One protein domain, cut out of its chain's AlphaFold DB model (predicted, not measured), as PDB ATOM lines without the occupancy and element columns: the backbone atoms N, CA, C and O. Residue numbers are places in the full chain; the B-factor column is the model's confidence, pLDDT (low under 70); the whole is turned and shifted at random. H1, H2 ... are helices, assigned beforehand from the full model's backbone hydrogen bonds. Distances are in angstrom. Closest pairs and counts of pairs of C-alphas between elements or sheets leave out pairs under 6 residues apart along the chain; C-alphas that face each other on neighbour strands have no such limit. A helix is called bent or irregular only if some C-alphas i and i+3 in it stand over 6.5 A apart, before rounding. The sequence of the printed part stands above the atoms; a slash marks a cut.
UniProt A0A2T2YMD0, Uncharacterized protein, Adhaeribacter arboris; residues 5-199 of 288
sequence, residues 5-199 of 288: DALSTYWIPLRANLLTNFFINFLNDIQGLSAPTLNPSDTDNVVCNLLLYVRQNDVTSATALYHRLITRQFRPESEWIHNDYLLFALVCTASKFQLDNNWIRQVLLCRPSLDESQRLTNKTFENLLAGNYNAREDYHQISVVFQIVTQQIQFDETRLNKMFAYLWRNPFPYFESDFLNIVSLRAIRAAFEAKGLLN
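Overview. This is residues 5 to 199 of the 288 residues of an uncharacterized protein of Adhaeribacter arboris (UniProt A0A2T2YMD0). Eleven helices make one rounded body: H6 lies in the middle between H3 and H8, with the hairpin partner H4 beside H3 and the hairpin partner H7 beside H8. Next to this stack stands H9, crossed on its far side by the longest helix, H11, with H10 packed on both; H2 packs on H3, and H1 turns off from H2 at a corner. The printed part has 195 residues with named helices H1 to H11 in that order and no named strand, and its class is all helix. It is compact, with a radius of gyration of the C-alphas of 16.1 A and spans of 46 by 34 by 31 A.

Arrangement. Start at H11, residues 178 to 198. It touches H9, residues 140 to 150, about perpendicular at 78 degrees; the closest C-alphas, of Gln 141 and Ala 187, are 5.2 A apart. H10, residues 157 to 169, touches residues 184 to 191 of H11 alone, at a steep tilt of 55 degrees, opposite ways; look at C-alphas 164 and 188, the closest, 6.0 A apart. Outward from H9, H6, residues 84 to 96, touches it at a steep tilt of 51 degrees, closest at C-alphas 96 and 150, 5.5 A. H3, residues 43 to 56, touches H6 at a shallow tilt of 31 degrees, the same way, closest at C-alphas 47 and 86, 5.2 A. H8, residues 116 to 129, touches H6 with residues 125 to 129 alone, closest at C-alphas 91 and 129, 6.6 A. H3 and H8 are apart. Among the helical hairpins are H3 with H4, residues 59 to 69, and H8 with H7, residues 102 to 110. H2, residues 18 to 27, touches H3, closest at C-alphas 19 and 44, 5.6 A. H1, residues 5 to 16, and H2 only just touch, only at the corner, with 3 pairs of C-alphas within 8 A, closest at C-alphas 15 and 21, 4.6 A. H5, residues 79 to 82, is close to H7 but not clearly touching, closest at C-alphas 81 and 107, 6.7 A. Every O i to N i+4 pair is within hydrogen-bond range in H2, H3, H4 and H6 to H10, against 6 of 8 in H1 and 16 of 17 in H11; H5 is too short for such a pair.

Along the chain. Find C-alpha 178 at (-2.960, -20.139, 19.163); from there H11 runs 29.6 A to C-alpha 198 at (-31.299, -24.005, 11.476). H3 and H8 are each 20.0 A long. H1, from C-alpha 5 at (-6.930, -35.711, 25.524), is only just irregular: C-alphas 10 and 13 are 6.6 A apart.

Size, cuts and confidence. The C-alphas farthest apart, of Gln 73 and Asn 199, are 49.1 A apart. The printed part has no cut; residues 28 to 42 are the long link. Mean pLDDT of the printed part is 89.9, under 70 at residues 5 to 6 and 195 to 199.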
ATOM      1  N   ASP A   5      -8.332 -35.644  25.115       61.22
ATOM      2  CA  ASP A   5      -6.930 -35.711  25.524       61.22
ATOM      3  C   ASP A   5      -6.072 -34.684  24.776       61.22
ATOM      4  O   ASP A   5      -5.305 -33.956  25.404       61.22
ATOM      5  N   ALA A   6      -6.250 -34.532  23.456       67.75
ATOM      6  CA  ALA A   6      -5.544 -33.500  22.692       67.75
ATOM      7  C   ALA A   6      -5.978 -32.096  23.129       67.75
ATOM      8  O   ALA A   6      -5.147 -31.209  23.312       67.75
ATOM      9  N   LEU A   7      -7.281 -31.910  23.356       72.19
ATOM     10  CA  LEU A   7      -7.837 -30.647  23.825       72.19
ATOM     11  C   LEU A   7      -7.316 -30.303  25.227       72.19
ATOM     12  O   LEU A   7      -6.846 -29.193  25.443       72.19
ATOM     13  N   SER A   8      -7.348 -31.248  26.172       72.50
ATOM     14  CA  SER A   8      -6.846 -31.028  27.535       72.50
ATOM     15  C   SER A   8      -5.345 -30.739  27.558       72.50
ATOM     16  O   SER A   8      -4.941 -29.788  28.220       72.50
ATOM     17  N   THR A   9      -4.546 -31.473  26.780       79.50
ATOM     18  CA  THR A   9      -3.095 -31.255  26.671       79.50
ATOM     19  C   THR A   9      -2.775 -29.870  26.111       79.50
ATOM     20  O   THR A   9      -1.927 -29.166  26.654       79.50
ATOM     21  N   TYR A  10      -3.495 -29.439  25.073       83.62
ATOM     22  CA  TYR A  10      -3.310 -28.128  24.453       83.62
ATOM     23  C   TYR A  10      -3.725 -26.962  25.365       83.62
ATOM     24  O   TYR A  10      -3.092 -25.908  25.363       83.62
ATOM     25  N   TRP A  11      -4.759 -27.136  26.195       83.75
ATOM     26  CA  TRP A  11      -5.199 -26.082  27.113       83.75
ATOM     27  C   TRP A  11      -4.223 -25.800  28.256       83.75
ATOM     28  O   TRP A  11      -4.253 -24.692  28.783       83.75
ATOM     29  N   ILE A  12      -3.405 -26.768  28.677       83.56
ATOM     30  CA  ILE A  12      -2.502 -26.609  29.831       83.56
ATOM     31  C   ILE A  12      -1.566 -25.395  29.670       83.56
ATOM     32  O   ILE A  12      -1.623 -24.512  30.530       83.56
ATOM     33  N   PRO A  13      -0.757 -25.279  28.597       85.81
ATOM     34  CA  PRO A  13       0.119 -24.120  28.416       85.81
ATOM     35  C   PRO A  13      -0.667 -22.817  28.209       85.81
ATOM     36  O   PRO A  13      -0.306 -21.782  28.767       85.81
ATOM     37  N   LEU A  14      -1.794 -22.862  27.491       86.19
ATOM     38  CA  LEU A  14      -2.628 -21.681  27.244       86.19
ATOM     39  C   LEU A  14      -3.316 -21.146  28.499       86.19
ATOM     40  O   LEU A  14      -3.598 -19.957  28.597       86.19
ATOM     41  N   ARG A  15      -3.621 -22.004  29.469       86.88
ATOM     42  CA  ARG A  15      -4.188 -21.565  30.748       86.88
ATOM     43  C   ARG A  15      -3.130 -21.010  31.696       86.88
ATOM     44  O   ARG A  15      -3.492 -20.285  32.618       86.88
ATOM     45  N   ALA A  16      -1.856 -21.334  31.474       86.88
ATOM     46  CA  ALA A  16      -0.745 -20.777  32.237       86.88
ATOM     47  C   ALA A  16      -0.398 -19.343  31.801       86.88
ATOM     48  O   ALA A  16      -0.017 -18.529  32.639       86.88
ATOM     49  N   ASN A  17      -0.558 -19.011  30.514       91.69
ATOM     50  CA  ASN A  17      -0.394 -17.642  30.026       91.69
ATOM     51  C   ASN A  17      -1.639 -16.786  30.352       91.69
ATOM     52  O   ASN A  17      -2.781 -17.191  30.122       91.69
ATOM     53  N   LEU A  18      -1.409 -15.594  30.914       90.81
ATOM     54  CA  LEU A  18      -2.466 -14.712  31.416       90.81
ATOM     55  C   LEU A  18      -3.380 -14.200  30.297       90.81
ATOM     56  O   LEU A  18      -4.601 -14.256  30.450       90.81
ATOM     57  N   LEU A  19      -2.808 -13.747  29.178       94.25
ATOM     58  CA  LEU A  19      -3.554 -13.236  28.029       94.25
ATOM     59  C   LEU A  19      -4.454 -14.317  27.434       94.25
ATOM     60  O   LEU A  19      -5.651 -14.101  27.255       94.25
ATOM     61  N   THR A  20      -3.894 -15.488  27.135       93.94
ATOM     62  CA  THR A  20      -4.651 -16.570  26.501       93.94
ATOM     63  C   THR A  20      -5.720 -17.110  27.439       93.94
ATOM     64  O   THR A  20      -6.861 -17.282  27.015       93.94
ATOM     65  N   ASN A  21      -5.414 -17.287  28.728       93.25
ATOM     66  CA  ASN A  21      -6.407 -17.685  29.725       93.25
ATOM     67  C   ASN A  21      -7.539 -16.653  29.839       93.25
ATOM     68  O   ASN A  21      -8.715 -17.023  29.808       93.25
ATOM     69  N   PHE A  22      -7.205 -15.359  29.910       95.44
ATOM     70  CA  PHE A  22      -8.203 -14.291  29.905       95.44
ATOM     71  C   PHE A  22      -9.060 -14.351  28.643       95.44
ATOM     72  O   PHE A  22     -10.281 -14.329  28.744       95.44
ATOM     73  N   PHE A  23      -8.449 -14.486  27.465       96.44
ATOM     74  CA  PHE A  23      -9.156 -14.530  26.189       96.44
ATOM     75  C   PHE A  23     -10.104 -15.732  26.088       96.44
ATOM     76  O   PHE A  23     -11.234 -15.599  25.625       96.44
ATOM     77  N   ILE A  24      -9.700 -16.900  26.588       94.00
ATOM     78  CA  ILE A  24     -10.550 -18.098  26.663       94.00
ATOM     79  C   ILE A  24     -11.739 -17.863  27.598       94.00
ATOM     80  O   ILE A  24     -12.879 -18.179  27.252       94.00
ATOM     81  N   ASN A  25     -11.489 -17.319  28.789       93.69
ATOM     82  CA  ASN A  25     -12.524 -17.043  29.787       93.69
ATOM     83  C   ASN A  25     -13.471 -15.932  29.321       93.69
ATOM     84  O   ASN A  25     -14.675 -15.981  29.578       93.69
ATOM     85  N   PHE A  26     -12.931 -14.972  28.574       95.06
ATOM     86  CA  PHE A  26     -13.676 -13.989  27.820       95.06
ATOM     87  C   PHE A  26     -14.577 -14.711  26.814       95.06
ATOM     88  O   PHE A  26     -15.777 -14.752  27.017       95.06
ATOM     89  N   LEU A  27     -14.069 -15.412  25.809       93.56
ATOM     90  CA  LEU A  27     -14.932 -16.028  24.791       93.56
ATOM     91  C   LEU A  27     -15.981 -17.033  25.316       93.56
ATOM     92  O   LEU A  27     -16.956 -17.306  24.614       93.56
ATOM     93  N   ASN A  28     -15.794 -17.584  26.521       89.38
ATOM     94  CA  ASN A  28     -16.744 -18.473  27.199       89.38
ATOM     95  C   ASN A  28     -17.749 -17.769  28.129       89.38
ATOM     96  O   ASN A  28     -18.499 -18.456  28.819       89.38
ATOM     97  N   ASP A  29     -17.757 -16.437  28.161       85.88
ATOM     98  CA  ASP A  29     -18.678 -15.611  28.951       85.88
ATOM     99  C   ASP A  29     -18.696 -15.966  30.448       85.88
ATOM    100  O   ASP A  29     -19.741 -15.980  31.101       85.88
ATOM    101  N   ILE A  30     -17.513 -16.240  31.016       87.88
ATOM    102  CA  ILE A  30     -17.373 -16.480  32.457       87.88
ATOM    103  C   ILE A  30     -17.793 -15.222  33.231       87.88
ATOM    104  O   ILE A  30     -17.296 -14.119  32.981       87.88
ATOM    105  N   GLN A  31     -18.710 -15.398  34.187       81.62
ATOM    106  CA  GLN A  31     -19.170 -14.319  35.058       81.62
ATOM    107  C   GLN A  31     -18.069 -13.863  36.021       81.62
ATOM    108  O   GLN A  31     -17.266 -14.667  36.487       81.62
ATOM    109  N   GLY A  32     -18.044 -12.565  36.333       82.38
ATOM    110  CA  GLY A  32     -17.057 -11.987  37.250       82.38
ATOM    111  C   GLY A  32     -15.645 -11.863  36.668       82.38
ATOM    112  O   GLY A  32     -14.699 -11.669  37.424       82.38
ATOM    113  N   LEU A  33     -15.486 -11.969  35.344       90.31
ATOM    114  CA  LEU A  33     -14.197 -11.754  34.693       90.31
ATOM    115  C   LEU A  33     -13.714 -10.315  34.925       90.31
ATOM    116  O   LEU A  33     -14.379  -9.359  34.522       90.31
ATOM    117  N   SER A  34     -12.538 -10.175  35.529       89.56
ATOM    118  CA  SER A  34     -11.837  -8.907  35.704       89.56
ATOM    119  C   SER A  34     -10.591  -8.863  34.824       89.56
ATOM    120  O   SER A  34      -9.885  -9.859  34.660       89.56
ATOM    121  N   ALA A  35     -10.337  -7.701  34.226       89.88
ATOM    122  CA  ALA A  35      -9.089  -7.440  33.525       89.88
ATOM    123  C   ALA A  35      -7.991  -7.087  34.544       89.88
ATOM    124  O   ALA A  35      -8.296  -6.552  35.616       89.88
ATOM    125  N   PRO A  36      -6.717  -7.365  34.224       90.88
ATOM    126  CA  PRO A  36      -5.594  -6.869  35.010       90.88
ATOM    127  C   PRO A  36      -5.581  -5.335  35.037       90.88
ATOM    128  O   PRO A  36      -6.092  -4.677  34.123       90.88
ATOM    129  N   THR A  37      -4.959  -4.765  36.073       92.00
ATOM    130  CA  THR A  37      -4.763  -3.316  36.198       92.00
ATOM    131  C   THR A  37      -4.142  -2.763  34.919       92.00
ATOM    132  O   THR A  37      -3.102  -3.245  34.470       92.00
ATOM    133  N   LEU A  38      -4.785  -1.754  34.328       92.88
ATOM    134  CA  LEU A  38      -4.370  -1.201  33.045       92.88
ATOM    135  C   LEU A  38      -2.942  -0.642  33.124       92.88
ATOM    136  O   LEU A  38      -2.707   0.434  33.673       92.88
ATOM    137  N   ASN A  39      -2.004  -1.349  32.496       91.06
ATOM    138  CA  ASN A  39      -0.690  -0.834  32.149       91.06
ATOM    139  C   ASN A  39      -0.632  -0.640  30.627       91.06
ATOM    140  O   ASN A  39      -0.503  -1.622  29.898       91.06
ATOM    141  N   PRO A  40      -0.711   0.603  30.123       84.94
ATOM    142  CA  PRO A  40      -0.715   0.878  28.691       84.94
ATOM    143  C   PRO A  40       0.530   0.363  27.973       84.94
ATOM    144  O   PRO A  40       0.443   0.044  26.796       84.94
ATOM    145  N   SER A  41       1.682   0.288  28.639       86.50
ATOM    146  CA  SER A  41       2.926  -0.192  28.023       86.50
ATOM    147  C   SER A  41       2.934  -1.704  27.788       86.50
ATOM    148  O   SER A  41       3.737  -2.184  26.997       86.50
ATOM    149  N   ASP A  42       2.043  -2.437  28.452       91.94
ATOM    150  CA  ASP A  42       1.915  -3.884  28.343       91.94
ATOM    151  C   ASP A  42       0.780  -4.243  27.375       91.94
ATOM    152  O   ASP A  42      -0.397  -3.967  27.628       91.94
ATOM    153  N   THR A  43       1.149  -4.860  26.252       93.19
ATOM    154  CA  THR A  43       0.220  -5.268  25.194       93.19
ATOM    155  C   THR A  43      -0.873  -6.200  25.712       93.19
ATOM    156  O   THR A  43      -2.033  -6.026  25.340       93.19
ATOM    157  N   ASP A  44      -0.545  -7.132  26.605       94.75
ATOM    158  CA  ASP A  44      -1.483  -8.147  27.085       94.75
ATOM    159  C   ASP A  44      -2.561  -7.506  27.966       94.75
ATOM    160  O   ASP A  44      -3.759  -7.764  27.798       94.75
ATOM    161  N   ASN A  45      -2.153  -6.581  28.842       94.19
ATOM    162  CA  ASN A  45      -3.079  -5.796  29.661       94.19
ATOM    163  C   ASN A  45      -3.986  -4.921  28.796       94.19
ATOM    164  O   ASN A  45      -5.185  -4.820  29.072       94.19
ATOM    165  N   VAL A  46      -3.434  -4.306  27.746       95.94
ATOM    166  CA  VAL A  46      -4.209  -3.510  26.786       95.94
ATOM    167  C   VAL A  46      -5.274  -4.370  26.107       95.94
ATOM    168  O   VAL A  46      -6.437  -3.962  26.077       95.94
ATOM    169  N   VAL A  47      -4.919  -5.564  25.621       97.06
ATOM    170  CA  VAL A  47      -5.876  -6.486  24.990       97.06
ATOM    171  C   VAL A  47      -7.006  -6.838  25.954       97.06
ATOM    172  O   VAL A  47      -8.181  -6.701  25.607       97.06
ATOM    173  N   CYS A  48      -6.662  -7.263  27.172       97.00
ATOM    174  CA  CYS A  48      -7.646  -7.703  28.157       97.00
ATOM    175  C   CYS A  48      -8.629  -6.577  28.518       97.00
ATOM    176  O   CYS A  48      -9.838  -6.805  28.569       97.00
ATOM    177  N   ASN A  49      -8.122  -5.355  28.719       97.56
ATOM    178  CA  ASN A  49      -8.947  -4.194  29.048       97.56
ATOM    179  C   ASN A  49      -9.849  -3.776  27.876       97.56
ATOM    180  O   ASN A  49     -11.045  -3.592  28.085       97.56
ATOM    181  N   LEU A  50      -9.330  -3.705  26.642       97.69
ATOM    182  CA  LEU A  50     -10.144  -3.382  25.461       97.69
ATOM    183  C   LEU A  50     -11.309  -4.363  25.287       97.69
ATOM    184  O   LEU A  50     -12.456  -3.945  25.131       97.69
ATOM    185  N   LEU A  51     -11.035  -5.668  25.363       97.56
ATOM    186  CA  LEU A  51     -12.073  -6.693  25.253       97.56
ATOM    187  C   LEU A  51     -13.097  -6.594  26.387       97.56
ATOM    188  O   LEU A  51     -14.299  -6.722  26.142       97.56
ATOM    189  N   LEU A  52     -12.648  -6.327  27.618       96.50
ATOM    190  CA  LEU A  52     -13.552  -6.138  28.748       96.50
ATOM    191  C   LEU A  52     -14.478  -4.933  28.539       96.50
ATOM    192  O   LEU A  52     -15.686  -5.072  28.731       96.50
ATOM    193  N   TYR A  53     -13.950  -3.793  28.086       96.88
ATOM    194  CA  TYR A  53     -14.759  -2.606  27.796       96.88
ATOM    195  C   TYR A  53     -15.756  -2.857  26.661       96.88
ATOM    196  O   TYR A  53     -16.922  -2.476  26.770       96.88
ATOM    197  N   VAL A  54     -15.345  -3.580  25.613       96.69
ATOM    198  CA  VAL A  54     -16.242  -4.030  24.536       96.69
ATOM    199  C   VAL A  54     -17.395  -4.863  25.098       96.69
ATOM    200  O   VAL A  54     -18.551  -4.618  24.747       96.69
ATOM    201  N   ARG A  55     -17.130  -5.812  26.000       94.12
ATOM    202  CA  ARG A  55     -18.180  -6.613  26.655       94.12
ATOM    203  C   ARG A  55     -19.104  -5.778  27.530       94.12
ATOM    204  O   ARG A  55     -20.314  -5.961  27.467       94.12
ATOM    205  N   GLN A  56     -18.535  -4.915  28.364       94.25
ATOM    206  CA  GLN A  56     -19.277  -4.103  29.330       94.25
ATOM    207  C   GLN A  56     -19.992  -2.914  28.681       94.25
ATOM    208  O   GLN A  56     -20.752  -2.222  29.349       94.25
ATOM    209  N   ASN A  57     -19.771  -2.698  27.381       95.19
ATOM    210  CA  ASN A  57     -20.265  -1.542  26.648       95.19
ATOM    211  C   ASN A  57     -19.773  -0.208  27.252       95.19
ATOM    212  O   ASN A  57     -20.475   0.800  27.193       95.19
ATOM    213  N   ASP A  58     -18.567  -0.206  27.832       96.12
ATOM    214  CA  ASP A  58     -17.929   0.982  28.408       96.12
ATOM    215  C   ASP A  58     -17.236   1.794  27.305       96.12
ATOM    216  O   ASP A  58     -16.039   1.657  27.034       96.12
ATOM    217  N   VAL A  59     -18.032   2.632  26.639       97.00
ATOM    218  CA  VAL A  59     -17.595   3.476  25.518       97.00
ATOM    219  C   VAL A  59     -16.487   4.437  25.945       97.00
ATOM    220  O   VAL A  59     -15.524   4.635  25.205       97.00
ATOM    221  N   THR A  60     -16.602   5.034  27.133       97.38
ATOM    222  CA  THR A  60     -15.699   6.092  27.603       97.38
ATOM    223  C   THR A  60     -14.294   5.543  27.824       97.38
ATOM    224  O   THR A  60     -13.331   6.077  27.264       97.38
ATOM    225  N   SER A  61     -14.171   4.448  28.580       96.81
ATOM    226  CA  SER A  61     -12.870   3.829  28.862       96.81
ATOM    227  C   SER A  61     -12.244   3.232  27.602       96.81
ATOM    228  O   SER A  61     -11.046   3.411  27.360       96.81
ATOM    229  N   ALA A  62     -13.055   2.588  26.752       96.88
ATOM    230  CA  ALA A  62     -12.596   2.045  25.478       96.88
ATOM    231  C   ALA A  62     -12.037   3.133  24.555       96.88
ATOM    232  O   ALA A  62     -10.937   2.988  24.023       96.88
ATOM    233  N   THR A  63     -12.766   4.238  24.403       97.19
ATOM    234  CA  THR A  63     -12.387   5.350  23.523       97.19
ATOM    235  C   THR A  63     -11.125   6.048  24.027       97.19
ATOM    236  O   THR A  63     -10.216   6.322  23.242       97.19
ATOM    237  N   ALA A  64     -11.006   6.267  25.341       96.56
ATOM    238  CA  ALA A  64      -9.809   6.855  25.942       96.56
ATOM    239  C   ALA A  64      -8.559   5.985  25.720       96.56
ATOM    240  O   ALA A  64      -7.504   6.494  25.325       96.56
ATOM    241  N   LEU A  65      -8.674   4.670  25.930       96.56
ATOM    242  CA  LEU A  65      -7.571   3.742  25.688       96.56
ATOM    243  C   LEU A  65      -7.236   3.650  24.193       96.56
ATOM    244  O   LEU A  65      -6.062   3.711  23.833       96.56
ATOM    245  N   TYR A  66      -8.245   3.583  23.323       96.44
ATOM    246  CA  TYR A  66      -8.071   3.567  21.872       96.44
ATOM    247  C   TYR A  66      -7.305   4.798  21.372       96.44
ATOM    248  O   TYR A  66      -6.277   4.659  20.710       96.44
ATOM    249  N   HIS A  67      -7.729   6.004  21.762       95.31
ATOM    250  CA  HIS A  67      -7.050   7.240  21.367       95.31
ATOM    251  C   HIS A  67      -5.608   7.319  21.869       95.31
ATOM    252  O   HIS A  67      -4.750   7.897  21.206       95.31
ATOM    253  N   ARG A  68      -5.302   6.700  23.010       93.00
ATOM    254  CA  ARG A  68      -3.923   6.603  23.495       93.00
ATOM    255  C   ARG A  68      -3.069   5.642  22.666       93.00
ATOM    256  O   ARG A  68      -1.858   5.824  22.606       93.00
ATOM    257  N   LEU A  69      -3.661   4.619  22.054       92.31
ATOM    258  CA  LEU A  69      -2.935   3.650  21.231       92.31
ATOM    259  C   LEU A  69      -2.646   4.189  19.831       92.31
ATOM    260  O   LEU A  69      -1.537   3.992  19.341       92.31
ATOM    261  N   ILE A  70      -3.582   4.926  19.228       90.81
ATOM    262  CA  ILE A  70      -3.399   5.462  17.868       90.81
ATOM    263  C   ILE A  70      -2.314   6.550  17.770       90.81
ATOM    264  O   ILE A  70      -1.889   6.901  16.675       90.81
ATOM    265  N   THR A  71      -1.830   7.085  18.896       89.94
ATOM    266  CA  THR A  71      -0.679   8.008  18.906       89.94
ATOM    267  C   THR A  71       0.662   7.289  18.764       89.94
ATOM    268  O   THR A  71       1.692   7.936  18.567       89.94
ATOM    269  N   ARG A  72       0.682   5.953  18.855       88.38
ATOM    270  CA  ARG A  72       1.900   5.163  18.682       88.38
ATOM    271  C   ARG A  72       2.339   5.176  17.229       88.38
ATOM    272  O   ARG A  72       1.548   4.935  16.317       88.38
ATOM    273  N   GLN A  73       3.636   5.370  17.035       87.00
ATOM    274  CA  GLN A  73       4.271   5.106  15.753       87.00
ATOM    275  C   GLN A  73       4.420   3.594  15.577       87.00
ATOM    276  O   GLN A  73       4.867   2.900  16.492       87.00
ATOM    277  N   PHE A  74       4.053   3.092  14.403       86.00
ATOM    278  CA  PHE A  74       4.284   1.709  14.010       86.00
ATOM    279  C   PHE A  74       5.384   1.650  12.955       86.00
ATOM    280  O   PHE A  74       5.495   2.515  12.085       86.00
ATOM    281  N   ARG A  75       6.205   0.610  13.055       86.81
ATOM    282  CA  ARG A  75       7.175   0.209  12.035       86.81
ATOM    283  C   ARG A  75       7.022  -1.292  11.782       86.81
ATOM    284  O   ARG A  75       6.563  -1.978  12.700       86.81
ATOM    285  N   PRO A  76       7.411  -1.819  10.609       83.31
ATOM    286  CA  PRO A  76       7.311  -3.251  10.308       83.31
ATOM    287  C   PRO A  76       7.966  -4.162  11.362       83.31
ATOM    288  O   PRO A  76       7.509  -5.279  11.598       83.31
ATOM    289  N   GLU A  77       9.001  -3.671  12.048       84.62
ATOM    290  CA  GLU A  77       9.758  -4.398  13.073       84.62
ATOM    291  C   GLU A  77       9.095  -4.367  14.462       84.62
ATOM    292  O   GLU A  77       9.589  -4.982  15.402       84.62
ATOM    293  N   SER A  78       7.992  -3.633  14.632       87.00
ATOM    294  CA  SER A  78       7.340  -3.490  15.936       87.00
ATOM    295  C   SER A  78       6.645  -4.793  16.345       87.00
ATOM    296  O   SER A  78       5.670  -5.196  15.728       87.00
ATOM    297  N   GLU A  79       7.072  -5.446  17.424       86.50
ATOM    298  CA  GLU A  79       6.516  -6.755  17.822       86.50
ATOM    299  C   GLU A  79       4.994  -6.735  18.050       86.50
ATOM    300  O   GLU A  79       4.279  -7.661  17.670       86.50
ATOM    301  N   TRP A  80       4.467  -5.640  18.606       87.94
ATOM    302  CA  TRP A  80       3.045  -5.522  18.935       87.94
ATOM    303  C   TRP A  80       2.125  -5.507  17.707       87.94
ATOM    304  O   TRP A  80       0.982  -5.949  17.823       87.94
ATOM    305  N   ILE A  81       2.596  -5.055  16.532       89.62
ATOM    306  CA  ILE A  81       1.778  -5.100  15.305       89.62
ATOM    307  C   ILE A  81       1.583  -6.537  14.819       89.62
ATOM    308  O   ILE A  81       0.686  -6.795  14.024       89.62
ATOM    309  N   HIS A  82       2.388  -7.483  15.316       90.19
ATOM    310  CA  HIS A  82       2.272  -8.906  15.007       90.19
ATOM    311  C   HIS A  82       1.382  -9.675  15.983       90.19
ATOM    312  O   HIS A  82       1.136 -10.856  15.754       90.19
ATOM    313  N   ASN A  83       0.848  -9.026  17.018       93.31
ATOM    314  CA  ASN A  83      -0.037  -9.666  17.985       93.31
ATOM    315  C   ASN A  83      -1.493  -9.687  17.477       93.31
ATOM    316  O   ASN A  83      -2.202  -8.679  17.520       93.31
ATOM    317  N   ASP A  84      -1.958 -10.862  17.038       95.94
ATOM    318  CA  ASP A  84      -3.326 -11.051  16.531       95.94
ATOM    319  C   ASP A  84      -4.409 -10.756  17.580       95.94
ATOM    320  O   ASP A  84      -5.477 -10.253  17.225       95.94
ATOM    321  N   TYR A  85      -4.147 -11.005  18.869       97.31
ATOM    322  CA  TYR A  85      -5.103 -10.700  19.937       97.31
ATOM    323  C   TYR A  85      -5.318  -9.191  20.077       97.31
ATOM    324  O   TYR A  85      -6.454  -8.741  20.245       97.31
ATOM    325  N   LEU A  86      -4.240  -8.404  19.979       96.38
ATOM    326  CA  LEU A  86      -4.318  -6.946  20.047       96.38
ATOM    327  C   LEU A  86      -5.082  -6.389  18.846       96.38
ATOM    328  O   LEU A  86      -6.000  -5.588  19.027       96.38
ATOM    329  N   LEU A  87      -4.738  -6.829  17.633       96.81
ATOM    330  CA  LEU A  87      -5.426  -6.387  16.420       96.81
ATOM    331  C   LEU A  87      -6.908  -6.761  16.453       96.81
ATOM    332  O   LEU A  87      -7.756  -5.919  16.165       96.81
ATOM    333  N   PHE A  88      -7.238  -7.976  16.892       98.19
ATOM    334  CA  PHE A  88      -8.623  -8.395  17.073       98.19
ATOM    335  C   PHE A  88      -9.374  -7.503  18.075       98.19
ATOM    336  O   PHE A  88     -10.484  -7.053  17.782       98.19
ATOM    337  N   ALA A  89      -8.777  -7.199  19.231       98.00
ATOM    338  CA  ALA A  89      -9.384  -6.326  20.237       98.00
ATOM    339  C   ALA A  89      -9.595  -4.893  19.722       98.00
ATOM    340  O   ALA A  89     -10.652  -4.302  19.959       98.00
ATOM    341  N   LEU A  90      -8.628  -4.346  18.978       97.56
ATOM    342  CA  LEU A  90      -8.732  -3.036  18.331       97.56
ATOM    343  C   LEU A  90      -9.845  -3.006  17.278       97.56
ATOM    344  O   LEU A  90     -10.665  -2.091  17.294       97.56
ATOM    345  N   VAL A  91      -9.919  -4.020  16.409       97.94
ATOM    346  CA  VAL A  91     -10.974  -4.151  15.391       97.94
ATOM    347  C   VAL A  91     -12.354  -4.242  16.046       97.94
ATOM    348  O   VAL A  91     -13.274  -3.541  15.618       97.94
ATOM    349  N   CYS A  92     -12.502  -5.044  17.108       97.94
ATOM    350  CA  CYS A  92     -13.747  -5.134  17.880       97.94
ATOM    351  C   CYS A  92     -14.139  -3.783  18.486       97.94
ATOM    352  O   CYS A  92     -15.291  -3.372  18.378       97.94
ATOM    353  N   THR A  93     -13.176  -3.086  19.094       97.75
ATOM    354  CA  THR A  93     -13.392  -1.795  19.760       97.75
ATOM    355  C   THR A  93     -13.816  -0.723  18.762       97.75
ATOM    356  O   THR A  93     -14.863  -0.101  18.936       97.75
ATOM    357  N   ALA A  94     -13.041  -0.545  17.688       97.38
ATOM    358  CA  ALA A  94     -13.315   0.465  16.673       97.38
ATOM    359  C   ALA A  94     -14.654   0.214  15.971       97.38
ATOM    360  O   ALA A  94     -15.431   1.144  15.781       97.38
ATOM    361  N   SER A  95     -14.965  -1.045  15.654       96.25
ATOM    362  CA  SER A  95     -16.218  -1.384  14.972       96.25
ATOM    363  C   SER A  95     -17.442  -1.269  15.885       96.25
ATOM    364  O   SER A  95     -18.474  -0.763  15.451       96.25
ATOM    365  N   LYS A  96     -17.353  -1.713  17.151       96.06
ATOM    366  CA  LYS A  96     -18.483  -1.652  18.095       96.06
ATOM    367  C   LYS A  96     -18.848  -0.213  18.456       96.06
ATOM    368  O   LYS A  96     -20.029   0.112  18.518       96.06
ATOM    369  N   PHE A  97     -17.845   0.635  18.678       96.62
ATOM    370  CA  PHE A  97     -18.037   2.018  19.118       96.62
ATOM    371  C   PHE A  97     -17.917   3.048  17.988       96.62
ATOM    372  O   PHE A  97     -17.887   4.242  18.264       96.62
ATOM    373  N   GLN A  98     -17.876   2.597  16.728       95.44
ATOM    374  CA  GLN A  98     -17.835   3.451  15.532       95.44
ATOM    375  C   GLN A  98     -16.678   4.471  15.544       95.44
ATOM    376  O   GLN A  98     -16.839   5.625  15.150       95.44
ATOM    377  N   LEU A  99     -15.501   4.046  16.007       96.44
ATOM    378  CA  LEU A  99     -14.298   4.881  16.041       96.44
ATOM    379  C   LEU A  99     -13.596   4.884  14.675       96.44
ATOM    380  O   LEU A  99     -13.713   3.924  13.906       96.44
ATOM    381  N   ASP A 100     -12.817   5.935  14.392       95.31
ATOM    382  CA  ASP A 100     -11.974   5.987  13.192       95.31
ATOM    383  C   ASP A 100     -11.036   4.776  13.148       95.31
ATOM    384  O   ASP A 100     -10.324   4.499  14.113       95.31
ATOM    385  N   ASN A 101     -11.036   4.060  12.024       95.31
ATOM    386  CA  ASN A 101     -10.272   2.828  11.848       95.31
ATOM    387  C   ASN A 101      -9.126   2.952  10.832       95.31
ATOM    388  O   ASN A 101      -8.478   1.947  10.525       95.31
ATOM    389  N   ASN A 102      -8.838   4.162  10.341       94.94
ATOM    390  CA  ASN A 102      -7.781   4.389   9.357       94.94
ATOM    391  C   ASN A 102      -6.411   3.999   9.912       94.94
ATOM    392  O   ASN A 102      -5.622   3.358   9.218       94.94
ATOM    393  N   TRP A 103      -6.159   4.309  11.185       95.38
ATOM    394  CA  TRP A 103      -4.918   3.923  11.852       95.38
ATOM    395  C   TRP A 103      -4.726   2.397  11.886       95.38
ATOM    396  O   TRP A 103      -3.658   1.907  11.529       95.38
ATOM    397  N   ILE A 104      -5.772   1.623  12.217       95.94
ATOM    398  CA  ILE A 104      -5.693   0.150  12.232       95.94
ATOM    399  C   ILE A 104      -5.412  -0.382  10.822       95.94
ATOM    400  O   ILE A 104      -4.573  -1.264  10.655       95.94
ATOM    401  N   ARG A 105      -6.072   0.170   9.795       95.12
ATOM    402  CA  ARG A 105      -5.832  -0.222   8.395       95.12
ATOM    403  C   ARG A 105      -4.376  -0.001   7.988       95.12
ATOM    404  O   ARG A 105      -3.786  -0.875   7.366       95.12
ATOM    405  N   GLN A 106      -3.768   1.117   8.381       93.69
ATOM    406  CA  GLN A 106      -2.350   1.366   8.107       93.69
ATOM    407  C   GLN A 106      -1.428   0.384   8.844       93.69
ATOM    408  O   GLN A 106      -0.456  -0.090   8.258       93.69
ATOM    409  N   VAL A 107      -1.755   0.021  10.089       93.81
ATOM    410  CA  VAL A 107      -1.017  -1.014  10.833       93.81
ATOM    411  C   VAL A 107      -1.065  -2.362  10.104       93.81
ATOM    412  O   VAL A 107      -0.031  -3.017   9.978       93.81
ATOM    413  N   LEU A 108      -2.232  -2.761   9.583       93.31
ATOM    414  CA  LEU A 108      -2.387  -4.005   8.816       93.31
ATOM    415  C   LEU A 108      -1.549  -4.003   7.528       93.31
ATOM    416  O   LEU A 108      -0.929  -5.015   7.215       93.31
ATOM    417  N   LEU A 109      -1.459  -2.862   6.834       90.62
ATOM    418  CA  LEU A 109      -0.624  -2.706   5.636       90.62
ATOM    419  C   LEU A 109       0.880  -2.791   5.931       90.62
ATOM    420  O   LEU A 109       1.645  -3.280   5.103       90.62
ATOM    421  N   CYS A 110       1.323  -2.328   7.103       89.69
ATOM    422  CA  CYS A 110       2.723  -2.438   7.525       89.69
ATOM    423  C   CYS A 110       3.114  -3.845   7.988       89.69
ATOM    424  O   CYS A 110       4.299  -4.113   8.205       89.69
ATOM    425  N   ARG A 111       2.141  -4.741   8.157       88.31
ATOM    426  CA  ARG A 111       2.378  -6.102   8.609       88.31
ATOM    427  C   ARG A 111       2.871  -6.969   7.433       88.31
ATOM    428  O   ARG A 111       2.183  -7.076   6.417       88.31
ATOM    429  N   PRO A 112       4.028  -7.637   7.554       77.44
ATOM    430  CA  PRO A 112       4.503  -8.580   6.560       77.44
ATOM    431  C   PRO A 112       3.491  -9.721   6.412       77.44
ATOM    432  O   PRO A 112       3.002 -10.276   7.391       77.44
ATOM    433  N   SER A 113       3.168 -10.062   5.168       77.94
ATOM    434  CA  SER A 113       2.268 -11.167   4.815       77.94
ATOM    435  C   SER A 113       3.079 -12.321   4.224       77.94
ATOM    436  O   SER A 113       2.831 -12.748   3.098       77.94
ATOM    437  N   LEU A 114       4.121 -12.740   4.951       77.56
ATOM    438  CA  LEU A 114       5.081 -13.752   4.489       77.56
ATOM    439  C   LEU A 114       4.480 -15.161   4.503       77.56
ATOM    440  O   LEU A 114       4.785 -15.960   3.623       77.56
ATOM    441  N   ASP A 115       3.611 -15.436   5.476       84.38
ATOM    442  CA  ASP A 115       2.854 -16.681   5.579       84.38
ATOM    443  C   ASP A 115       1.394 -16.482   5.131       84.38
ATOM    444  O   ASP A 115       0.778 -15.428   5.341       84.38
ATOM    445  N   GLU A 116       0.825 -17.522   4.521       88.50
ATOM    446  CA  GLU A 116      -0.565 -17.568   4.083       88.50
ATOM    447  C   GLU A 116      -1.528 -17.310   5.244       88.50
ATOM    448  O   GLU A 116      -2.511 -16.583   5.069       88.50
ATOM    449  N   SER A 117      -1.231 -17.843   6.432       88.88
ATOM    450  CA  SER A 117      -2.084 -17.667   7.603       88.88
ATOM    451  C   SER A 117      -2.175 -16.201   8.019       88.88
ATOM    452  O   SER A 117      -3.268 -15.658   8.179       88.88
ATOM    453  N   GLN A 118      -1.034 -15.515   8.107       89.31
ATOM    454  CA  GLN A 118      -0.993 -14.096   8.455       89.31
ATOM    455  C   GLN A 118      -1.686 -13.232   7.394       89.31
ATOM    456  O   GLN A 118      -2.446 -12.323   7.734       89.31
ATOM    457  N   ARG A 119      -1.504 -13.562   6.109       92.19
ATOM    458  CA  ARG A 119      -2.194 -12.899   4.995       92.19
ATOM    459  C   ARG A 119      -3.717 -13.022   5.114       92.19
ATOM    460  O   ARG A 119      -4.424 -12.026   4.967       92.19
ATOM    461  N   LEU A 120      -4.229 -14.225   5.386       94.31
ATOM    462  CA  LEU A 120      -5.666 -14.463   5.553       94.31
ATOM    463  C   LEU A 120      -6.215 -13.774   6.805       94.31
ATOM    464  O   LEU A 120      -7.299 -13.194   6.747       94.31
ATOM    465  N   THR A 121      -5.469 -13.765   7.910       95.19
ATOM    466  CA  THR A 121      -5.837 -13.026   9.126       95.19
ATOM    467  C   THR A 121      -5.938 -11.523   8.861       95.19
ATOM    468  O   THR A 121      -6.968 -10.923   9.172       95.19
ATOM    469  N   ASN A 122      -4.938 -10.921   8.204       94.69
ATOM    470  CA  ASN A 122      -4.952  -9.498   7.850       94.69
ATOM    471  C   ASN A 122      -6.132  -9.157   6.932       94.69
ATOM    472  O   ASN A 122      -6.895  -8.242   7.237       94.69
ATOM    473  N   LYS A 123      -6.351  -9.953   5.876       95.31
ATOM    474  CA  LYS A 123      -7.510  -9.807   4.978       95.31
ATOM    475  C   LYS A 123      -8.834  -9.911   5.738       95.31
ATOM    476  O   LYS A 123      -9.769  -9.165   5.459       95.31
ATOM    477  N   THR A 124      -8.917 -10.800   6.728       96.75
ATOM    478  CA  THR A 124     -10.111 -10.917   7.575       96.75
ATOM    479  C   THR A 124     -10.337  -9.642   8.384       96.75
ATOM    480  O   THR A 124     -11.443  -9.112   8.386       96.75
ATOM    481  N   PHE A 125      -9.301  -9.101   9.030       97.38
ATOM    482  CA  PHE A 125      -9.414  -7.847   9.778       97.38
ATOM    483  C   PHE A 125      -9.797  -6.660   8.885       97.38
ATOM    484  O   PHE A 125     -10.663  -5.876   9.270       97.38
ATOM    485  N   GLU A 126      -9.238  -6.557   7.679       96.06
ATOM    486  CA  GLU A 126      -9.638  -5.541   6.697       96.06
ATOM    487  C   GLU A 126     -11.121  -5.657   6.321       96.06
ATOM    488  O   GLU A 126     -11.843  -4.657   6.340       96.06
ATOM    489  N   ASN A 127     -11.601  -6.877   6.052       96.38
ATOM    490  CA  ASN A 127     -13.011  -7.131   5.760       96.38
ATOM    491  C   ASN A 127     -13.917  -6.705   6.924       96.38
ATOM    492  O   ASN A 127     -14.937  -6.053   6.698       96.38
ATOM    493  N   LEU A 128     -13.534  -7.014   8.168       96.75
ATOM    494  CA  LEU A 128     -14.286  -6.612   9.361       96.75
ATOM    495  C   LEU A 128     -14.363  -5.087   9.504       96.75
ATOM    496  O   LEU A 128     -15.449  -4.551   9.718       96.75
ATOM    497  N   LEU A 129     -13.247  -4.381   9.303       95.88
ATOM    498  CA  LEU A 129     -13.194  -2.913   9.332       95.88
ATOM    499  C   LEU A 129     -13.951  -2.248   8.173       95.88
ATOM    500  O   LEU A 129     -14.230  -1.049   8.229       95.88
ATOM    501  N   ALA A 130     -14.242  -2.985   7.103       94.50
ATOM    502  CA  ALA A 130     -15.079  -2.540   5.992       94.50
ATOM    503  C   ALA A 130     -16.572  -2.871   6.187       94.50
ATOM    504  O   ALA A 130     -17.382  -2.494   5.347       94.50
ATOM    505  N   GLY A 131     -16.945  -3.572   7.267       92.44
ATOM    506  CA  GLY A 131     -18.316  -4.043   7.496       92.44
ATOM    507  C   GLY A 131     -18.685  -5.317   6.720       92.44
ATOM    508  O   GLY A 131     -19.843  -5.720   6.703       92.44
ATOM    509  N   ASN A 132     -17.713  -5.981   6.091       93.19
ATOM    510  CA  ASN A 132     -17.917  -7.163   5.254       93.19
ATOM    511  C   ASN A 132     -17.733  -8.464   6.057       93.19
ATOM    512  O   ASN A 132     -16.788  -9.221   5.837       93.19
ATOM    513  N   TYR A 133     -18.643  -8.765   6.985       91.31
ATOM    514  CA  TYR A 133     -18.475  -9.881   7.939       91.31
ATOM    515  C   TYR A 133     -18.543 -11.291   7.322       91.31
ATOM    516  O   TYR A 133     -18.111 -12.267   7.938       91.31
ATOM    517  N   ASN A 134     -19.069 -11.404   6.101       89.00
ATOM    518  CA  ASN A 134     -19.269 -12.664   5.379       89.00
ATOM    519  C   ASN A 134     -18.461 -12.728   4.067       89.00
ATOM    520  O   ASN A 134     -18.838 -13.443   3.135       89.00
ATOM    521  N   ALA A 135     -17.362 -11.970   3.981       90.00
ATOM    522  CA  ALA A 135     -16.469 -11.946   2.824       90.00
ATOM    523  C   ALA A 135     -15.923 -13.340   2.467       90.00
ATOM    524  O   ALA A 135     -15.964 -14.269   3.266       90.00
ATOM    525  N   ARG A 136     -15.448 -13.518   1.228       87.69
ATOM    526  CA  ARG A 136     -14.835 -14.775   0.764       87.69
ATOM    527  C   ARG A 136     -13.313 -14.719   0.926       87.69
ATOM    528  O   ARG A 136     -12.744 -13.634   0.968       87.69
ATOM    529  N   GLU A 137     -12.676 -15.895   0.956       86.81
ATOM    530  CA  GLU A 137     -11.207 -16.039   1.017       86.81
ATOM    531  C   GLU A 137     -10.559 -15.370   2.241       86.81
ATOM    532  O   GLU A 137      -9.559 -14.661   2.130       86.81
ATOM    533  N   ASP A 138     -11.160 -15.582   3.403       91.31
ATOM    534  CA  ASP A 138     -10.723 -15.093   4.705       91.31
ATOM    535  C   ASP A 138     -10.949 -16.189   5.767       91.31
ATOM    536  O   ASP A 138     -11.524 -17.253   5.486       91.31
ATOM    537  N   TYR A 139     -10.503 -15.946   6.997       95.12
ATOM    538  CA  TYR A 139     -10.753 -16.839   8.122       95.12
ATOM    539  C   TYR A 139     -12.094 -16.522   8.775       95.12
ATOM    540  O   TYR A 139     -12.178 -15.812   9.776       95.12
ATOM    541  N   HIS A 140     -13.156 -17.120   8.233       95.06
ATOM    542  CA  HIS A 140     -14.523 -16.894   8.702       95.06
ATOM    543  C   HIS A 140     -14.720 -17.122  10.209       95.06
ATOM    544  O   HIS A 140     -15.572 -16.479  10.815       95.06
ATOM    545  N   GLN A 141     -13.922 -17.996  10.831       95.44
ATOM    546  CA  GLN A 141     -13.950 -18.209  12.277       95.44
ATOM    547  C   GLN A 141     -13.679 -16.926  13.074       95.44
ATOM    548  O   GLN A 141     -14.331 -16.705  14.093       95.44
ATOM    549  N   ILE A 142     -12.786 -16.054  12.594       97.50
ATOM    550  CA  ILE A 142     -12.527 -14.745  13.208       97.50
ATOM    551  C   ILE A 142     -13.771 -13.876  13.076       97.50
ATOM    552  O   ILE A 142     -14.200 -13.283  14.062       97.50
ATOM    553  N   SER A 143     -14.399 -13.851  11.898       96.56
ATOM    554  CA  SER A 143     -15.607 -13.059  11.663       96.56
ATOM    555  C   SER A 143     -16.788 -13.508  12.522       96.56
ATOM    556  O   SER A 143     -17.507 -12.666  13.051       96.56
ATOM    557  N   VAL A 144     -16.968 -14.818  12.721       95.19
ATOM    558  CA  VAL A 144     -17.996 -15.369  13.619       95.19
ATOM    559  C   VAL A 144     -17.761 -14.906  15.057       95.19
ATOM    560  O   VAL A 144     -18.684 -14.422  15.707       95.19
ATOM    561  N   VAL A 145     -16.527 -15.019  15.558       96.75
ATOM    562  CA  VAL A 145     -16.198 -14.602  16.929       96.75
ATOM    563  C   VAL A 145     -16.299 -13.087  17.097       96.75
ATOM    564  O   VAL A 145     -16.842 -12.636  18.102       96.75
ATOM    565  N   PHE A 146     -15.862 -12.306  16.108       97.38
ATOM    566  CA  PHE A 146     -16.054 -10.856  16.075       97.38
ATOM    567  C   PHE A 146     -17.532 -10.491  16.247       97.38
ATOM    568  O   PHE A 146     -17.860  -9.750  17.167       97.38
ATOM    569  N   GLN A 147     -18.424 -11.064  15.431       95.00
ATOM    570  CA  GLN A 147     -19.863 -10.773  15.475       95.00
ATOM    571  C   GLN A 147     -20.488 -11.097  16.842       95.00
ATOM    572  O   GLN A 147     -21.359 -10.371  17.314       95.00
ATOM    573  N   ILE A 148     -20.029 -12.167  17.499       93.81
ATOM    574  CA  ILE A 148     -20.461 -12.529  18.857       93.81
ATOM    575  C   ILE A 148     -19.993 -11.477  19.864       93.81
ATOM    576  O   ILE A 148     -20.787 -10.979  20.659       93.81
ATOM    577  N   VAL A 149     -18.709 -11.118  19.816       95.38
ATOM    578  CA  VAL A 149     -18.080 -10.171  20.749       95.38
ATOM    579  C   VAL A 149     -18.668  -8.764  20.608       95.38
ATOM    580  O   VAL A 149     -18.930  -8.092  21.610       95.38
ATOM    581  N   THR A 150     -18.921  -8.316  19.379       94.38
ATOM    582  CA  THR A 150     -19.513  -7.002  19.103       94.38
ATOM    583  C   THR A 150     -21.035  -6.987  19.202       94.38
ATOM    584  O   THR A 150     -21.618  -5.907  19.153       94.38
ATOM    585  N   GLN A 151     -21.676  -8.148  19.404       90.25
ATOM    586  CA  GLN A 151     -23.135  -8.330  19.407       90.25
ATOM    587  C   GLN A 151     -23.803  -7.954  18.067       90.25
ATOM    588  O   GLN A 151     -24.982  -7.611  18.023       90.25
ATOM    589  N   GLN A 152     -23.064  -8.052  16.960       88.12
ATOM    590  CA  GLN A 152     -23.523  -7.786  15.590       88.12
ATOM    591  C   GLN A 152     -23.729  -9.107  14.833       88.12
ATOM    592  O   GLN A 152     -23.068  -9.383  13.835       88.12
ATOM    593  N   ILE A 153     -24.615  -9.968  15.346       86.12
ATOM    594  CA  ILE A 153     -24.795 -11.335  14.833       86.12
ATOM    595  C   ILE A 153     -25.512 -11.316  13.476       86.12
ATOM    596  O   ILE A 153     -26.693 -10.989  13.389       86.12
ATOM    597  N   GLN A 154     -24.793 -11.705  12.423       86.50
ATOM    598  CA  GLN A 154     -25.250 -11.790  11.033       86.50
ATOM    599  C   GLN A 154     -24.592 -12.991  10.331       86.50
ATOM    600  O   GLN A 154     -23.925 -12.856   9.299       86.50
ATOM    601  N   PHE A 155     -24.734 -14.180  10.924       85.12
ATOM    602  CA  PHE A 155     -24.102 -15.386  10.396       85.12
ATOM    603  C   PHE A 155     -24.670 -15.763   9.025       85.12
ATOM    604  O   PHE A 155     -25.866 -16.015   8.885       85.12
ATOM    605  N   ASP A 156     -23.796 -15.879   8.028       88.19
ATOM    606  CA  ASP A 156     -24.129 -16.538   6.769       88.19
ATOM    607  C   ASP A 156     -24.063 -18.062   6.955       88.19
ATOM    608  O   ASP A 156     -23.009 -18.631   7.253       88.19
ATOM    609  N   GLU A 157     -25.196 -18.741   6.769       84.19
ATOM    610  CA  GLU A 157     -25.309 -20.186   6.984       84.19
ATOM    611  C   GLU A 157     -24.354 -20.986   6.085       84.19
ATOM    612  O   GLU A 157     -23.706 -21.938   6.531       84.19
ATOM    613  N   THR A 158     -24.215 -20.592   4.818       87.19
ATOM    614  CA  THR A 158     -23.363 -21.301   3.853       87.19
ATOM    615  C   THR A 158     -21.899 -21.219   4.271       87.19
ATOM    616  O   THR A 158     -21.162 -22.208   4.209       87.19
ATOM    617  N   ARG A 159     -21.465 -20.041   4.710       89.19
ATOM    618  CA  ARG A 159     -20.110 -19.764   5.182       89.19
ATOM    619  C   ARG A 159     -19.829 -20.472   6.502       89.19
ATOM    620  O   ARG A 159     -18.805 -21.149   6.607       89.19
ATOM    621  N   LEU A 160     -20.760 -20.413   7.451       88.88
ATOM    622  CA  LEU A 160     -20.675 -21.110   8.733       88.88
ATOM    623  C   LEU A 160     -20.573 -22.630   8.538       88.88
ATOM    624  O   LEU A 160     -19.730 -23.289   9.151       88.88
ATOM    625  N   ASN A 161     -21.370 -23.189   7.621       86.62
ATOM    626  CA  ASN A 161     -21.341 -24.605   7.256       86.62
ATOM    627  C   ASN A 161     -20.009 -25.019   6.626       86.62
ATOM    628  O   ASN A 161     -19.454 -26.052   7.008       86.62
ATOM    629  N   LYS A 162     -19.482 -24.216   5.692       88.38
ATOM    630  CA  LYS A 162     -18.181 -24.456   5.047       88.38
ATOM    631  C   LYS A 162     -17.032 -24.401   6.051       88.38
ATOM    632  O   LYS A 162     -16.223 -25.324   6.083       88.38
ATOM    633  N   MET A 163     -16.999 -23.370   6.896       91.62
ATOM    634  CA  MET A 163     -16.013 -23.218   7.971       91.62
ATOM    635  C   MET A 163     -16.057 -24.417   8.922       91.62
ATOM    636  O   MET A 163     -15.031 -25.040   9.182       91.62
ATOM    637  N   PHE A 164     -17.250 -24.789   9.391       88.75
ATOM    638  CA  PHE A 164     -17.423 -25.945  10.265       88.75
ATOM    639  C   PHE A 164     -16.928 -27.236   9.605       88.75
ATOM    640  O   PHE A 164     -16.193 -27.996  10.226       88.75
ATOM    641  N   ALA A 165     -17.306 -27.489   8.349       85.38
ATOM    642  CA  ALA A 165     -16.889 -28.689   7.629       85.38
ATOM    643  C   ALA A 165     -15.368 -28.746   7.432       85.38
ATOM    644  O   ALA A 165     -14.786 -29.823   7.556       85.38
ATOM    645  N   TYR A 166     -14.731 -27.605   7.154       87.50
ATOM    646  CA  TYR A 166     -13.279 -27.496   7.058       87.50
ATOM    647  C   TYR A 166     -12.609 -27.825   8.396       87.50
ATOM    648  O   TYR A 166     -11.809 -28.754   8.470       87.50
ATOM    649  N   LEU A 167     -12.982 -27.132   9.475       87.62
ATOM    650  CA  LEU A 167     -12.373 -27.338  10.792       87.62
ATOM    651  C   LEU A 167     -12.631 -28.751  11.334       87.62
ATOM    652  O   LEU A 167     -11.755 -29.360  11.928       87.62
ATOM    653  N   TRP A 168     -13.813 -29.319  11.085       80.25
ATOM    654  CA  TRP A 168     -14.169 -30.653  11.572       80.25
ATOM    655  C   TRP A 168     -13.358 -31.787  10.928       80.25
ATOM    656  O   TRP A 168     -13.141 -32.829  11.561       80.25
ATOM    657  N   ARG A 169     -12.958 -31.605   9.662       80.00
ATOM    658  CA  ARG A 169     -12.191 -32.586   8.878       80.00
ATOM    659  C   ARG A 169     -10.700 -32.565   9.198       80.00
ATOM    660  O   ARG A 169     -10.055 -33.595   9.044       80.00
ATOM    661  N   ASN A 170     -10.177 -31.427   9.640       81.50
ATOM    662  CA  ASN A 170      -8.772 -31.289   9.989       81.50
ATOM    663  C   ASN A 170      -8.511 -31.742  11.438       81.50
ATOM    664  O   ASN A 170      -9.379 -31.577  12.306       81.50
ATOM    665  N   PRO A 171      -7.343 -32.348  11.720       81.81
ATOM    666  CA  PRO A 171      -6.942 -32.647  13.086       81.81
ATOM    667  C   PRO A 171      -6.710 -31.348  13.867       81.81
ATOM    668  O   PRO A 171      -6.437 -30.299  13.296       81.81
ATOM    669  N   PHE A 172      -6.843 -31.437  15.187       83.75
ATOM    670  CA  PHE A 172      -6.521 -30.347  16.101       83.75
ATOM    671  C   PHE A 172      -5.100 -30.544  16.662       83.75
ATOM    672  O   PHE A 172      -4.787 -31.691  17.004       83.75
ATOM    673  N   PRO A 173      -4.269 -29.492  16.827       88.94
ATOM    674  CA  PRO A 173      -4.528 -28.077  16.513       88.94
ATOM    675  C   PRO A 173      -4.729 -27.829  15.012       88.94
ATOM    676  O   PRO A 173      -4.106 -28.487  14.187       88.94
ATOM    677  N   TYR A 174      -5.640 -26.913  14.668       87.62
ATOM    678  CA  TYR A 174      -6.017 -26.645  13.273       87.62
ATOM    679  C   TYR A 174      -4.988 -25.774  12.547       87.62
ATOM    680  O   TYR A 174      -4.842 -25.868  11.331       87.62
ATOM    681  N   PHE A 175      -4.325 -24.900  13.302       91.38
ATOM    682  CA  PHE A 175      -3.352 -23.923  12.833       91.38
ATOM    683  C   PHE A 175      -2.161 -23.886  13.794       91.38
ATOM    684  O   PHE A 175      -2.271 -24.315  14.941       91.38
ATOM    685  N   GLU A 176      -1.043 -23.309  13.361       90.12
ATOM    686  CA  GLU A 176       0.097 -23.035  14.249       90.12
ATOM    687  C   GLU A 176      -0.191 -21.878  15.221       90.12
ATOM    688  O   GLU A 176       0.329 -21.846  16.330       90.12
ATOM    689  N   SER A 177      -1.064 -20.943  14.830       91.50
ATOM    690  CA  SER A 177      -1.450 -19.798  15.660       91.50
ATOM    691  C   SER A 177      -2.451 -20.191  16.749       91.50
ATOM    692  O   SER A 177      -3.573 -20.629  16.464       91.50
ATOM    693  N   ASP A 178      -2.082 -19.938  18.006       93.88
ATOM    694  CA  ASP A 178      -2.960 -20.139  19.163       93.88
ATOM    695  C   ASP A 178      -4.224 -19.282  19.096       93.88
ATOM    696  O   ASP A 178      -5.318 -19.756  19.420       93.88
ATOM    697  N   PHE A 179      -4.096 -18.046  18.606       95.56
ATOM    698  CA  PHE A 179      -5.232 -17.154  18.397       95.56
ATOM    699  C   PHE A 179      -6.258 -17.805  17.464       95.56
ATOM    700  O   PHE A 179      -7.438 -17.914  17.810       95.56
ATOM    701  N   LEU A 180      -5.803 -18.313  16.312       95.56
ATOM    702  CA  LEU A 180      -6.677 -18.973  15.344       95.56
ATOM    703  C   LEU A 180      -7.308 -20.240  15.911       95.56
ATOM    704  O   LEU A 180      -8.490 -20.480  15.662       95.56
ATOM    705  N   ASN A 181      -6.573 -21.039  16.683       94.69
ATOM    706  CA  ASN A 181      -7.118 -22.244  17.308       94.69
ATOM    707  C   ASN A 181      -8.210 -21.917  18.333       94.69
ATOM    708  O   ASN A 181      -9.289 -22.513  18.285       94.69
ATOM    709  N   ILE A 182      -7.977 -20.945  19.222       95.12
ATOM    710  CA  ILE A 182      -8.956 -20.532  20.238       95.12
ATOM    711  C   ILE A 182     -10.218 -19.965  19.573       95.12
ATOM    712  O   ILE A 182     -11.338 -20.377  19.898       95.12
ATOM    713  N   VAL A 183     -10.046 -19.072  18.596       96.38
ATOM    714  CA  VAL A 183     -11.146 -18.496  17.812       96.38
ATOM    715  C   VAL A 183     -11.909 -19.586  17.053       96.38
ATOM    716  O   VAL A 183     -13.138 -19.600  17.073       96.38
ATOM    717  N   SER A 184     -11.208 -20.550  16.451       94.94
ATOM    718  CA  SER A 184     -11.823 -21.685  15.748       94.94
ATOM    719  C   SER A 184     -12.686 -22.533  16.675       94.94
ATOM    720  O   SER A 184     -13.804 -22.889  16.311       94.94
ATOM    721  N   LEU A 185     -12.217 -22.829  17.890       92.50
ATOM    722  CA  LEU A 185     -13.002 -23.581  18.870       92.50
ATOM    723  C   LEU A 185     -14.278 -22.829  19.269       92.50
ATOM    724  O   LEU A 185     -15.355 -23.433  19.309       92.50
ATOM    725  N   ARG A 186     -14.198 -21.511  19.500       92.69
ATOM    726  CA  ARG A 186     -15.393 -20.704  19.794       92.69
ATOM    727  C   ARG A 186     -16.342 -20.628  18.598       92.69
ATOM    728  O   ARG A 186     -17.551 -20.745  18.797       92.69
ATOM    729  N   ALA A 187     -15.820 -20.486  17.383       92.38
ATOM    730  CA  ALA A 187     -16.612 -20.446  16.159       92.38
ATOM    731  C   ALA A 187     -17.302 -21.787  15.868       92.38
ATOM    732  O   ALA A 187     -18.458 -21.799  15.462       92.38
ATOM    733  N   ILE A 188     -16.648 -22.925  16.130       90.12
ATOM    734  CA  ILE A 188     -17.272 -24.257  16.055       90.12
ATOM    735  C   ILE A 188     -18.420 -24.360  17.055       90.12
ATOM    736  O   ILE A 188     -19.501 -24.824  16.698       90.12
ATOM    737  N   ARG A 189     -18.208 -23.915  18.298       87.94
ATOM    738  CA  ARG A 189     -19.263 -23.886  19.316       87.94
ATOM    739  C   ARG A 189     -20.437 -23.012  18.872       87.94
ATOM    740  O   ARG A 189     -21.572 -23.467  18.935       87.94
ATOM    741  N   ALA A 190     -20.162 -21.818  18.351       87.38
ATOM    742  CA  ALA A 190     -21.183 -20.938  17.790       87.38
ATOM    743  C   ALA A 190     -21.902 -21.578  16.595       87.38
ATOM    744  O   ALA A 190     -23.115 -21.464  16.476       87.38
ATOM    745  N   ALA A 191     -21.183 -22.311  15.741       86.75
ATOM    746  CA  ALA A 191     -21.776 -23.066  14.648       86.75
ATOM    747  C   ALA A 191     -22.690 -24.183  15.159       86.75
ATOM    748  O   ALA A 191     -23.735 -24.397  14.564       86.75
ATOM    749  N   PHE A 192     -22.352 -24.875  16.250       81.50
ATOM    750  CA  PHE A 192     -23.259 -25.836  16.888       81.50
ATOM    751  C   PHE A 192     -24.489 -25.155  17.496       81.50
ATOM    752  O   PHE A 192     -25.602 -25.629  17.282       81.50
ATOM    753  N   GLU A 193     -24.298 -24.041  18.207       79.25
ATOM    754  CA  GLU A 193     -25.376 -23.236  18.799       79.25
ATOM    755  C   GLU A 193     -26.335 -22.720  17.706       79.25
ATOM    756  O   GLU A 193     -27.548 -22.870  17.825       79.25
ATOM    757  N   ALA A 194     -25.797 -22.216  16.592       72.06
ATOM    758  CA  ALA A 194     -26.557 -21.718  15.447       72.06
ATOM    759  C   ALA A 194     -27.172 -22.841  14.588       72.06
ATOM    760  O   ALA A 194     -28.322 -22.738  14.174       72.06
ATOM    761  N   LYS A 195     -26.464 -23.954  14.343       59.91
ATOM    762  CA  LYS A 195     -27.009 -25.129  13.629       59.91
ATOM    763  C   LYS A 195     -28.098 -25.839  14.418       59.91
ATOM    764  O   LYS A 195     -29.027 -26.367  13.810       59.91
ATOM    765  N   GLY A 196     -28.028 -25.804  15.750       50.66
ATOM    766  CA  GLY A 196     -29.118 -26.221  16.631       50.66
ATOM    767  C   GLY A 196     -30.430 -25.463  16.377       50.66
ATOM    768  O   GLY A 196     -31.490 -25.946  16.774       50.66
ATOM    769  N   LEU A 197     -30.372 -24.327  15.669       45.75
ATOM    770  CA  LEU A 197     -31.515 -23.490  15.306       45.75
ATOM    771  C   LEU A 197     -31.923 -23.579  13.823       45.75
ATOM    772  O   LEU A 197     -33.012 -23.120  13.497       45.75
ATOM    773  N   LEU A 198     -31.108 -24.164  12.931       47.31
ATOM    774  CA  LEU A 198     -31.299 -24.005  11.476       47.31
ATOM    775  C   LEU A 198     -31.627 -25.287  10.693       47.31
ATOM    776  O   LEU A 198     -32.071 -25.179   9.555       47.31
ATOM    777  N   ASN A 199     -31.484 -26.498  11.256       52.88
ATOM    778  CA  ASN A 199     -31.838 -27.710  10.504       52.88
ATOM    779  C   ASN A 199     -32.477 -28.814  11.381       52.88
ATOM    780  O   ASN A 199     -31.765 -29.455  12.165       52.88
TER     781      ASN A 199